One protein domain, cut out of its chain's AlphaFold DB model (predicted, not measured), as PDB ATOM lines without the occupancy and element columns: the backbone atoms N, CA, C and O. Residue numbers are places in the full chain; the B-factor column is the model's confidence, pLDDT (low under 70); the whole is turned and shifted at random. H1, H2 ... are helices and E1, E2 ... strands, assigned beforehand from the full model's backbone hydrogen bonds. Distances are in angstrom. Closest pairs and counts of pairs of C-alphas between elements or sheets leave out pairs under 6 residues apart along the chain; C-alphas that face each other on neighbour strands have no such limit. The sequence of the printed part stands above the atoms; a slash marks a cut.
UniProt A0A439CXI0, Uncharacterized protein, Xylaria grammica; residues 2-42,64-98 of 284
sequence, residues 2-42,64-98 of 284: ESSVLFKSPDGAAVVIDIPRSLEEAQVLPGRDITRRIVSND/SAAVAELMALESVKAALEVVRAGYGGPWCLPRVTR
ATOM      1  N   GLU A   2      22.597 139.509 -34.369       80.56
ATOM      2  CA  GLU A   2      22.902 138.097 -34.079       80.56
ATOM      3  C   GLU A   2      23.327 137.346 -35.355       80.56
ATOM      4  O   GLU A   2      22.850 137.655 -36.449       80.56
ATOM      5  N   SER A   3      24.255 136.398 -35.206       89.75
ATOM      6  CA  SER A   3      24.782 135.544 -36.283       89.75
ATOM      7  C   SER A   3      23.744 134.505 -36.721       89.75
ATOM      8  O   SER A   3      23.044 133.953 -35.874       89.75
ATOM      9  N   SER A   4      23.678 134.180 -38.016       93.44
ATOM     10  CA  SER A   4      22.869 133.055 -38.513       93.44
ATOM     11  C   SER A   4      23.352 131.690 -38.027       93.44
ATOM     12  O   SER A   4      22.557 130.757 -37.927       93.44
ATOM     13  N   VAL A   5      24.638 131.554 -37.696       94.75
ATOM     14  CA  VAL A   5      25.186 130.346 -37.070       94.75
ATOM     15  C   VAL A   5      24.913 130.414 -35.572       94.75
ATOM     16  O   VAL A   5      25.575 131.167 -34.857       94.75
ATOM     17  N   LEU A   6      23.939 129.626 -35.117       94.56
ATOM     18  CA  LEU A   6      23.465 129.601 -33.731       94.56
ATOM     19  C   LEU A   6      24.325 128.704 -32.837       94.56
ATOM     20  O   LEU A   6      24.504 128.968 -31.651       94.56
ATOM     21  N   PHE A   7      24.862 127.632 -33.416       95.06
ATOM     22  CA  PHE A   7      25.733 126.686 -32.732       95.06
ATOM     23  C   PHE A   7      26.688 126.032 -33.718       95.06
ATOM     24  O   PHE A   7      26.323 125.738 -34.855       95.06
ATOM     25  N   LYS A   8      27.898 125.748 -33.244       95.88
ATOM     26  CA  LYS A   8      28.880 124.918 -33.929       95.88
ATOM     27  C   LYS A   8      29.529 124.006 -32.895       95.88
ATOM     28  O   LYS A   8      29.992 124.492 -31.864       95.88
ATOM     29  N   SER A   9      29.563 122.706 -33.165       94.31
ATOM     30  CA  SER A   9      30.265 121.753 -32.307       94.31
ATOM     31  C   SER A   9      31.780 122.022 -32.312       94.31
ATOM     32  O   SER A   9      32.301 122.572 -33.287       94.31
ATOM     33  N   PRO A  10      32.523 121.634 -31.259       91.81
ATOM     34  CA  PRO A  10      33.968 121.872 -31.183       91.81
ATOM     35  C   PRO A  10      34.770 121.265 -32.343       91.81
ATOM     36  O   PRO A  10      35.751 121.852 -32.789       91.81
ATOM     37  N   ASP A  11      34.335 120.111 -32.851       90.81
ATOM     38  CA  ASP A  11      34.912 119.426 -34.014       90.81
ATOM     39  C   ASP A  11      34.401 119.972 -35.363       90.81
ATOM     40  O   ASP A  11      34.904 119.597 -36.418       90.81
ATOM     41  N   GLY A  12      33.405 120.863 -35.350       88.44
ATOM     42  CA  GLY A  12      32.756 121.405 -36.541       88.44
ATOM     43  C   GLY A  12      31.864 120.421 -37.302       88.44
ATOM     44  O   GLY A  12      31.376 120.789 -38.369       88.44
ATOM     45  N   ALA A  13      31.629 119.213 -36.779       87.38
ATOM     46  CA  ALA A  13      30.814 118.187 -37.428       87.38
ATOM     47  C   ALA A  13      29.306 118.499 -37.411       87.38
ATOM     48  O   ALA A  13      28.572 118.041 -38.285       87.38
ATOM     49  N   ALA A  14      28.840 119.293 -36.442       90.50
ATOM     50  CA  ALA A  14      27.453 119.719 -36.325       90.50
ATOM     51  C   ALA A  14      27.350 121.247 -36.257       90.50
ATOM     52  O   ALA A  14      28.062 121.911 -35.499       90.50
ATOM     53  N   VAL A  15      26.425 121.806 -37.036       93.56
ATOM     54  CA  VAL A  15      26.142 123.244 -37.073       93.56
ATOM     55  C   VAL A  15      24.632 123.447 -37.034       93.56
ATOM     56  O   VAL A  15      23.902 122.797 -37.780       93.56
ATOM     57  N   VAL A  16      24.166 124.361 -36.184       93.06
ATOM     58  CA  VAL A  16      22.781 124.847 -36.199       93.06
ATOM     59  C   VAL A  16      22.774 126.207 -36.876       93.06
ATOM     60  O   VAL A  16      23.472 127.125 -36.440       93.06
ATOM     61  N   ILE A  17      21.997 126.325 -37.949       94.12
ATOM     62  CA  ILE A  17      21.902 127.536 -38.763       94.12
ATOM     63  C   ILE A  17      20.448 127.992 -38.799       94.12
ATOM     64  O   ILE A  17      19.552 127.222 -39.150       94.12
ATOM     65  N   ASP A  18      20.226 129.263 -38.493       91.31
ATOM     66  CA  ASP A  18      18.972 129.940 -38.770       91.31
ATOM     67  C   ASP A  18      18.892 130.283 -40.265       91.31
ATOM     68  O   ASP A  18      19.585 131.179 -40.752       91.31
ATOM     69  N   ILE A  19      18.047 129.560 -41.005       88.62
ATOM     70  CA  ILE A  19      17.963 129.690 -42.466       88.62
ATOM     71  C   ILE A  19      17.509 131.094 -42.906       88.62
ATOM     72  O   ILE A  19      18.200 131.699 -43.720       88.62
ATOM     73  N   PRO A  20      16.390 131.674 -42.428       87.88
ATOM     74  CA  PRO A  20      16.020 133.013 -42.886       87.88
ATOM     75  C   PRO A  20      17.061 134.077 -42.530       87.88
ATOM     76  O   PRO A  20      17.292 134.983 -43.325       87.88
ATOM     77  N   ARG A  21      17.740 133.954 -41.385       89.94
ATOM     78  CA  ARG A  21      18.831 134.857 -41.024       89.94
ATOM     79  C   ARG A  21      20.026 134.716 -41.961       89.94
ATOM     80  O   ARG A  21      20.588 135.730 -42.364       89.94
ATOM     81  N   SER A  22      20.406 133.491 -42.323       91.25
ATOM     82  CA  SER A  22      21.524 133.268 -43.247       91.25
ATOM     83  C   SER A  22      21.222 133.822 -44.637       91.25
ATOM     84  O   SER A  22      22.110 134.362 -45.291       91.25
ATOM     85  N   LEU A  23      19.959 133.767 -45.068       89.62
ATOM     86  CA  LEU A  23      19.524 134.390 -46.314       89.62
ATOM     87  C   LEU A  23      19.635 135.919 -46.268       89.62
ATOM     88  O   LEU A  23      20.057 136.497 -47.265       89.62
ATOM     89  N   GLU A  24      19.282 136.562 -45.146       90.44
ATOM     90  CA  GLU A  24      19.461 138.010 -44.939       90.44
ATOM     91  C   GLU A  24      20.942 138.410 -44.974       90.44
ATOM     92  O   GLU A  24      21.305 139.365 -45.658       90.44
ATOM     93  N   GLU A  25      21.794 137.663 -44.265       90.81
ATOM     94  CA  GLU A  25      23.248 137.865 -44.254       90.81
ATOM     95  C   GLU A  25      23.854 137.720 -45.655       90.81
ATOM     96  O   GLU A  25      24.723 138.500 -46.031       90.81
ATOM     97  N   ALA A  26      23.349 136.780 -46.456       89.31
ATOM     98  CA  ALA A  26      23.808 136.555 -47.823       89.31
ATOM     99  C   ALA A  26      23.387 137.650 -48.825       89.31
ATOM    100  O   ALA A  26      23.863 137.633 -49.958       89.31
ATOM    101  N   GLN A  27      22.507 138.593 -48.454       88.69
ATOM    102  CA  GLN A  27      22.133 139.713 -49.335       88.69
ATOM    103  C   GLN A  27      23.122 140.889 -49.282       88.69
ATOM    104  O   GLN A  27      22.953 141.856 -50.024       88.69
ATOM    105  N   VAL A  28      24.118 140.856 -48.392       89.44
ATOM    106  CA  VAL A  28      25.085 141.947 -48.207       89.44
ATOM    107  C   VAL A  28      26.519 141.422 -48.208       89.44
ATOM    108  O   VAL A  28      26.778 140.265 -47.889       89.44
ATOM    109  N   LEU A  29      27.477 142.280 -48.568       88.94
ATOM    110  CA  LEU A  29      28.894 141.912 -48.539       88.94
ATOM    111  C   LEU A  29      29.401 141.730 -47.094       88.94
ATOM    112  O   LEU A  29      28.910 142.406 -46.184       88.94
ATOM    113  N   PRO A  30      30.426 140.885 -46.863       86.56
ATOM    114  CA  PRO A  30      31.030 140.725 -45.543       86.56
ATOM    115  C   PRO A  30      31.426 142.068 -44.911       86.56
ATOM    116  O   PRO A  30      32.083 142.898 -45.539       86.56
ATOM    117  N   GLY A  31      31.023 142.282 -43.656       86.06
ATOM    118  CA  GLY A  31      31.279 143.524 -42.917       86.06
ATOM    119  C   GLY A  31      30.286 144.661 -43.186       86.06
ATOM    120  O   GLY A  31      30.454 145.740 -42.621       86.06
ATOM    121  N   ARG A  32      29.259 144.450 -44.018       88.38
ATOM    122  CA  ARG A  32      28.144 145.392 -44.198       88.38
ATOM    123  C   ARG A  32      26.993 145.081 -43.247       88.38
ATOM    124  O   ARG A  32      26.746 143.928 -42.903       88.38
ATOM    125  N   ASP A  33      26.254 146.125 -42.881       89.25
ATOM    126  CA  ASP A  33      25.027 145.988 -42.106       89.25
ATOM    127  C   ASP A  33      23.861 145.513 -42.979       89.25
ATOM    128  O   ASP A  33      23.679 145.941 -44.121       89.25
ATOM    129  N   ILE A  34      23.027 144.648 -42.406       88.44
ATOM    130  CA  ILE A  34      21.810 144.157 -43.050       88.44
ATOM    131  C   ILE A  34      20.744 145.250 -42.972       88.44
ATOM    132  O   ILE A  34      20.248 145.579 -41.895       88.44
ATOM    133  N   THR A  35      20.356 145.782 -44.129       86.94
ATOM    134  CA  THR A  35      19.358 146.863 -44.245       86.94
ATOM    135  C   THR A  35      17.957 146.365 -44.600       86.94
ATOM    136  O   THR A  35      16.997 147.135 -44.577       86.94
ATOM    137  N   ARG A  36      17.817 145.079 -44.938       85.38
ATOM    138  CA  ARG A  36      16.559 144.451 -45.363       85.38
ATOM    139  C   ARG A  36      16.336 143.162 -44.585       85.38
ATOM    140  O   ARG A  36      17.266 142.393 -44.374       85.38
ATOM    141  N   ARG A  37      15.092 142.920 -44.177       86.94
ATOM    142  CA  ARG A  37      14.674 141.703 -43.469       86.94
ATOM    143  C   ARG A  37      13.791 140.855 -44.376       86.94
ATOM    144  O   ARG A  37      13.007 141.400 -45.155       86.94
ATOM    145  N   ILE A  38      13.891 139.534 -44.261       88.06
ATOM    146  CA  ILE A  38      13.006 138.618 -44.985       88.06
ATOM    147  C   ILE A  38      11.685 138.520 -44.230       88.06
ATOM    148  O   ILE A  38      11.648 138.195 -43.043       88.06
ATOM    149  N   VAL A  39      10.584 138.761 -44.943       88.94
ATOM    150  CA  VAL A  39       9.241 138.555 -44.400       88.94
ATOM    151  C   VAL A  39       8.945 137.060 -44.399       88.94
ATOM    152  O   VAL A  39       8.915 136.414 -45.445       88.94
ATOM    153  N   SER A  40       8.739 136.516 -43.208       85.75
ATOM    154  CA  SER A  40       8.353 135.127 -42.987       85.75
ATOM    155  C   SER A  40       6.836 135.005 -42.838       85.75
ATOM    156  O   SER A  40       6.142 135.963 -42.492       85.75
ATOM    157  N   ASN A  41       6.321 133.802 -43.069       83.44
ATOM    158  CA  ASN A  41       4.980 133.453 -42.610       83.44
ATOM    159  C   ASN A  41       4.992 133.242 -41.093       83.44
ATOM    160  O   ASN A  41       6.046 132.970 -40.510       83.44
ATOM    161  N   ASP A  42       3.819 133.332 -40.471       81.00
ATOM    162  CA  ASP A  42       3.679 132.991 -39.058       81.00
ATOM    163  C   ASP A  42       4.100 131.525 -38.812       81.00
ATOM    164  O   ASP A  42       3.881 130.664 -39.683       81.00
ATOM    165  N   SER A  64      25.722  97.608 -50.421       73.38
ATOM    166  CA  SER A  64      26.438  98.881 -50.292       73.38
ATOM    167  C   SER A  64      25.522 100.077 -50.020       73.38
ATOM    168  O   SER A  64      25.852 100.913 -49.184       73.38
ATOM    169  N   ALA A  65      24.375 100.169 -50.699       74.19
ATOM    170  CA  ALA A  65      23.425 101.257 -50.498       74.19
ATOM    171  C   ALA A  65      22.745 101.159 -49.125       74.19
ATOM    172  O   ALA A  65      22.581 102.178 -48.463       74.19
ATOM    173  N   ALA A  66      22.434  99.940 -48.673       77.06
ATOM    174  CA  ALA A  66      21.903  99.705 -47.333       77.06
ATOM    175  C   ALA A  66      22.912 100.107 -46.242       77.06
ATOM    176  O   ALA A  66      22.554 100.797 -45.292       77.06
ATOM    177  N   VAL A  67      24.190  99.742 -46.404       79.19
ATOM    178  CA  VAL A  67      25.258 100.170 -45.485       79.19
ATOM    179  C   VAL A  67      25.399 101.692 -45.480       79.19
ATOM    180  O   VAL A  67      25.448 102.284 -44.409       79.19
ATOM    181  N   ALA A  68      25.415 102.343 -46.646       75.44
ATOM    182  CA  ALA A  68      25.509 103.801 -46.725       75.44
ATOM    183  C   ALA A  68      24.330 104.505 -46.030       75.44
ATOM    184  O   ALA A  68      24.523 105.531 -45.382       75.44
ATOM    185  N   GLU A  69      23.121 103.952 -46.133       78.19
ATOM    186  CA  GLU A  69      21.936 104.477 -45.452       78.19
ATOM    187  C   GLU A  69      22.021 104.313 -43.930       78.19
ATOM    188  O   GLU A  69      21.737 105.268 -43.208       78.19
ATOM    189  N   LEU A  70      22.484 103.158 -43.441       84.75
ATOM    190  CA  LEU A  70      22.730 102.939 -42.011       84.75
ATOM    191  C   LEU A  70      23.807 103.886 -41.471       84.75
ATOM    192  O   LEU A  70      23.601 104.510 -40.434       84.75
ATOM    193  N   MET A  71      24.920 104.046 -42.192       84.69
ATOM    194  CA  MET A  71      25.989 104.976 -41.812       84.69
ATOM    195  C   MET A  71      25.478 106.418 -41.767       84.69
ATOM    196  O   MET A  71      25.734 107.128 -40.801       84.69
ATOM    197  N   ALA A  72      24.705 106.847 -42.770       82.25
ATOM    198  CA  ALA A  72      24.106 108.178 -42.782       82.25
ATOM    199  C   ALA A  72      23.136 108.382 -41.609       82.25
ATOM    200  O   ALA A  72      23.151 109.437 -40.977       82.25
ATOM    201  N   LEU A  73      22.311 107.377 -41.301       85.25
ATOM    202  CA  LEU A  73      21.376 107.430 -40.181       85.25
ATOM    203  C   LEU A  73      22.107 107.583 -38.842       85.25
ATOM    204  O   LEU A  73      21.727 108.434 -38.040       85.25
ATOM    205  N   GLU A  74      23.152 106.790 -38.605       89.75
ATOM    206  CA  GLU A  74      23.933 106.871 -37.369       89.75
ATOM    207  C   GLU A  74      24.703 108.193 -37.260       89.75
ATOM    208  O   GLU A  74      24.681 108.815 -36.198       89.75
ATOM    209  N   SER A  75      25.274 108.700 -38.357       87.56
ATOM    210  CA  SER A  75      25.901 110.029 -38.373       87.56
ATOM    211  C   SER A  75      24.912 111.142 -38.016       87.56
ATOM    212  O   SER A  75      25.238 112.029 -37.228       87.56
ATOM    213  N   VAL A  76      23.682 111.095 -38.546       87.81
ATOM    214  CA  VAL A  76      22.635 112.080 -38.220       87.81
ATOM    215  C   VAL A  76      22.232 111.988 -36.749       87.81
ATOM    216  O   VAL A  76      22.115 113.019 -36.089       87.81
ATOM    217  N   LYS A  77      22.049 110.776 -36.210       90.06
ATOM    218  CA  LYS A  77      21.730 110.587 -34.786       90.06
ATOM    219  C   LYS A  77      22.829 111.146 -33.885       90.06
ATOM    220  O   LYS A  77      22.520 111.904 -32.973       90.06
ATOM    221  N   ALA A  78      24.090 110.819 -34.166       90.75
ATOM    222  CA  ALA A  78      25.226 111.316 -33.397       90.75
ATOM    223  C   ALA A  78      25.295 112.853 -33.414       90.75
ATOM    224  O   ALA A  78      25.440 113.475 -32.362       90.75
ATOM    225  N   ALA A  79      25.108 113.475 -34.583       90.75
ATOM    226  CA  ALA A  79      25.068 114.931 -34.703       90.75
ATOM    227  C   ALA A  79      23.913 115.552 -33.896       90.75
ATOM    228  O   ALA A  79      24.109 116.563 -33.221       90.75
ATOM    229  N   LEU A  80      22.723 114.943 -33.920       91.62
ATOM    230  CA  LEU A  80      21.572 115.415 -33.142       91.62
ATOM    231  C   LEU A  80      21.818 115.337 -31.633       91.62
ATOM    232  O   LEU A  80      21.443 116.266 -30.923       91.62
ATOM    233  N   GLU A  81      22.462 114.278 -31.141       93.38
ATOM    234  CA  GLU A  81      22.825 114.164 -29.722       93.38
ATOM    235  C   GLU A  81      23.820 115.253 -29.301       93.38
ATOM    236  O   GLU A  81      23.624 115.903 -28.273       93.38
ATOM    237  N   VAL A  82      24.836 115.532 -30.127       94.62
ATOM    238  CA  VAL A  82      25.788 116.631 -29.885       94.62
ATOM    239  C   VAL A  82      25.069 117.976 -29.819       94.62
ATOM    240  O   VAL A  82      25.321 118.765 -28.907       94.62
ATOM    241  N   VAL A  83      24.153 118.241 -30.755       94.25
ATOM    242  CA  VAL A  83      23.379 119.488 -30.763       94.25
ATOM    243  C   VAL A  83      22.480 119.580 -29.531       94.25
ATOM    244  O   VAL A  83      22.471 120.617 -28.882       94.25
ATOM    245  N   ARG A  84      21.771 118.509 -29.153       92.75
ATOM    246  CA  ARG A  84      20.906 118.496 -27.957       92.75
ATOM    247  C   ARG A  84      21.678 118.760 -26.669       92.75
ATOM    248  O   ARG A  84      21.173 119.454 -25.794       92.75
ATOM    249  N   ALA A  85      22.883 118.208 -26.549       93.94
ATOM    250  CA  ALA A  85      23.723 118.402 -25.373       93.94
ATOM    251  C   ALA A  85      24.391 119.788 -25.340       93.94
ATOM    252  O   ALA A  85      24.623 120.332 -24.263       93.94
ATOM    253  N   GLY A  86      24.732 120.342 -26.509       93.50
ATOM    254  CA  GLY A  86      25.529 121.565 -26.632       93.50
ATOM    255  C   GLY A  86      24.743 122.848 -26.909       93.50
ATOM    256  O   GLY A  86      25.289 123.933 -26.713       93.50
ATOM    257  N   TYR A  87      23.489 122.755 -27.359       94.94
ATOM    258  CA  TYR A  87      22.683 123.903 -27.767       94.94
ATOM    259  C   TYR A  87      21.355 123.984 -27.008       94.94
ATOM    260  O   TYR A  87      20.435 123.208 -27.249       94.94
ATOM    261  N   GLY A  88      21.251 124.973 -26.115       92.25
ATOM    262  CA  GLY A  88      20.023 125.303 -25.377       92.25
ATOM    263  C   GLY A  88      19.336 126.593 -25.835       92.25
ATOM    264  O   GLY A  88      18.440 127.076 -25.149       92.25
ATOM    265  N   GLY A  89      19.793 127.195 -26.938       90.75
ATOM    266  CA  GLY A  89      19.241 128.444 -27.467       90.75
ATOM    267  C   GLY A  89      17.979 128.244 -28.317       90.75
ATOM    268  O   GLY A  89      17.572 127.113 -28.594       90.75
ATOM    269  N   PRO A  90      17.348 129.339 -28.778       89.44
ATOM    270  CA  PRO A  90      16.185 129.259 -29.655       89.44
ATOM    271  C   PRO A  90      16.564 128.691 -31.029       89.44
ATOM    272  O   PRO A  90      17.562 129.079 -31.618       89.44
ATOM    273  N   TRP A  91      15.752 127.806 -31.605       86.12
ATOM    274  CA  TRP A  91      16.024 127.236 -32.939       86.12
ATOM    275  C   TRP A  91      15.831 128.225 -34.093       86.12
ATOM    276  O   TRP A  91      16.300 127.990 -35.204       86.12
ATOM    277  N   CYS A  92      15.105 129.310 -33.831       86.62
ATOM    278  CA  CYS A  92      14.852 130.390 -34.768       86.62
ATOM    279  C   CYS A  92      15.049 131.730 -34.061       86.62
ATOM    280  O   CYS A  92      14.506 131.937 -32.977       86.62
ATOM    281  N   LEU A  93      15.743 132.657 -34.711       88.75
ATOM    282  CA  LEU A  93      15.791 134.061 -34.316       88.75
ATOM    283  C   LEU A  93      14.436 134.751 -34.572       88.75
ATOM    284  O   LEU A  93      13.642 134.262 -35.391       88.75
ATOM    285  N   PRO A  94      14.162 135.906 -33.929       87.81
ATOM    286  CA  PRO A  94      12.920 136.649 -34.121       87.81
ATOM    287  C   PRO A  94      12.603 136.924 -35.601       87.81
ATOM    288  O   PRO A  94      13.381 137.553 -36.332       87.81
ATOM    289  N   ARG A  95      11.434 136.443 -36.042       87.06
ATOM    290  CA  ARG A  95      10.936 136.564 -37.419       87.06
ATOM    291  C   ARG A  95      10.145 137.855 -37.591       87.06
ATOM    292  O   ARG A  95       9.368 138.216 -36.717       87.06
ATOM    293  N   VAL A  96      10.294 138.488 -38.751       87.69
ATOM    294  CA  VAL A  96       9.384 139.547 -39.197       87.69
ATOM    295  C   VAL A  96       8.257 138.877 -39.967       87.69
ATOM    296  O   VAL A  96       8.520 138.234 -40.985       87.69
ATOM    297  N   THR A  97       7.020 138.999 -39.490       87.12
ATOM    298  CA  THR A  97       5.849 138.457 -40.196       87.12
ATOM    299  C   THR A  97       5.059 139.562 -40.878       87.12
ATOM    300  O   THR A  97       5.149 140.736 -40.522       87.12
ATOM    301  N   ARG A  98       4.287 139.200 -41.906       79.75
ATOM    302  CA  ARG A  98       3.563 140.168 -42.749       79.75
ATOM    303  C   ARG A  98       2.627 141.081 -41.947       79.75
ATOM    304  O   ARG A  98       2.462 142.239 -42.310       79.75
TER     305      ARG A  98
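What this domain is: This is residues 2 to 42 and 64 to 98 of the 284 residues of an uncharacterized protein of Xylaria grammica (UniProt A0A439CXI0). A long helix, H2, sticks out as an arm with its residues 64 to 74, while its residues 79 to 86 come near a small two-stranded hairpin, E1 and E2. The short helix H1 follows the hairpin, and two long stretches with no named element, residues 26 to 42 and 87 to 98, meet in a short parallel pairing of residues 39 to 40 with 96 to 97. The printed part has 76 residues, with E1, E2, H1 and H2 in that order, an antiparallel sheet E1 - E2, and the class mostly helix, though under half of the residues are in named elements. The whole is loose, with a radius of gyration of the C-alphas of 16.1 A, and elongated, spanning 48 by 26 by 26 A.

Where its parts are: Find C-alpha 5 at (25.186, 130.346, -37.070), where E1, residues 5 to 8, begins. E2 is residues 15 to 17, and H1 is residues 19 to 25, 9.9 A long. Beyond the cut, find C-alpha 64 at (26.438, 98.881, -50.292); from there H2, residues 64 to 86, runs 32.8 A to C-alpha 86 at (25.529, 121.565, -26.632).

How they stand to each other: Look first at the hairpin E1 and E2, antiparallel at 174 degrees, where N 6 and O 16 are 2.9 A apart and N 16 and O 7 are 2.9 A apart, both within hydrogen-bond range. The closest C-alphas of E2 and H2 are those of Val 16 and Val 83, 7.7 A apart. The closest C-alphas of E1 and H1 are those of Val 5 and Ser 22, 7.8 A apart. H1 and H2 are apart. In H1 and H2 every O i to N i+4 pair is within hydrogen-bond range.

The domain as a whole: The two C-alphas farthest apart are those of Thr 35 and Ser 64, at 48.9 A. Residues 43 to 63 are not printed, and C-alphas 42 and 64 are 42.5 A apart across the cut. The link from E2 to H1 is tight, and that from E1 to E2 is short. The mean pLDDT of the printed part is 88.3, and no printed residue is under 70.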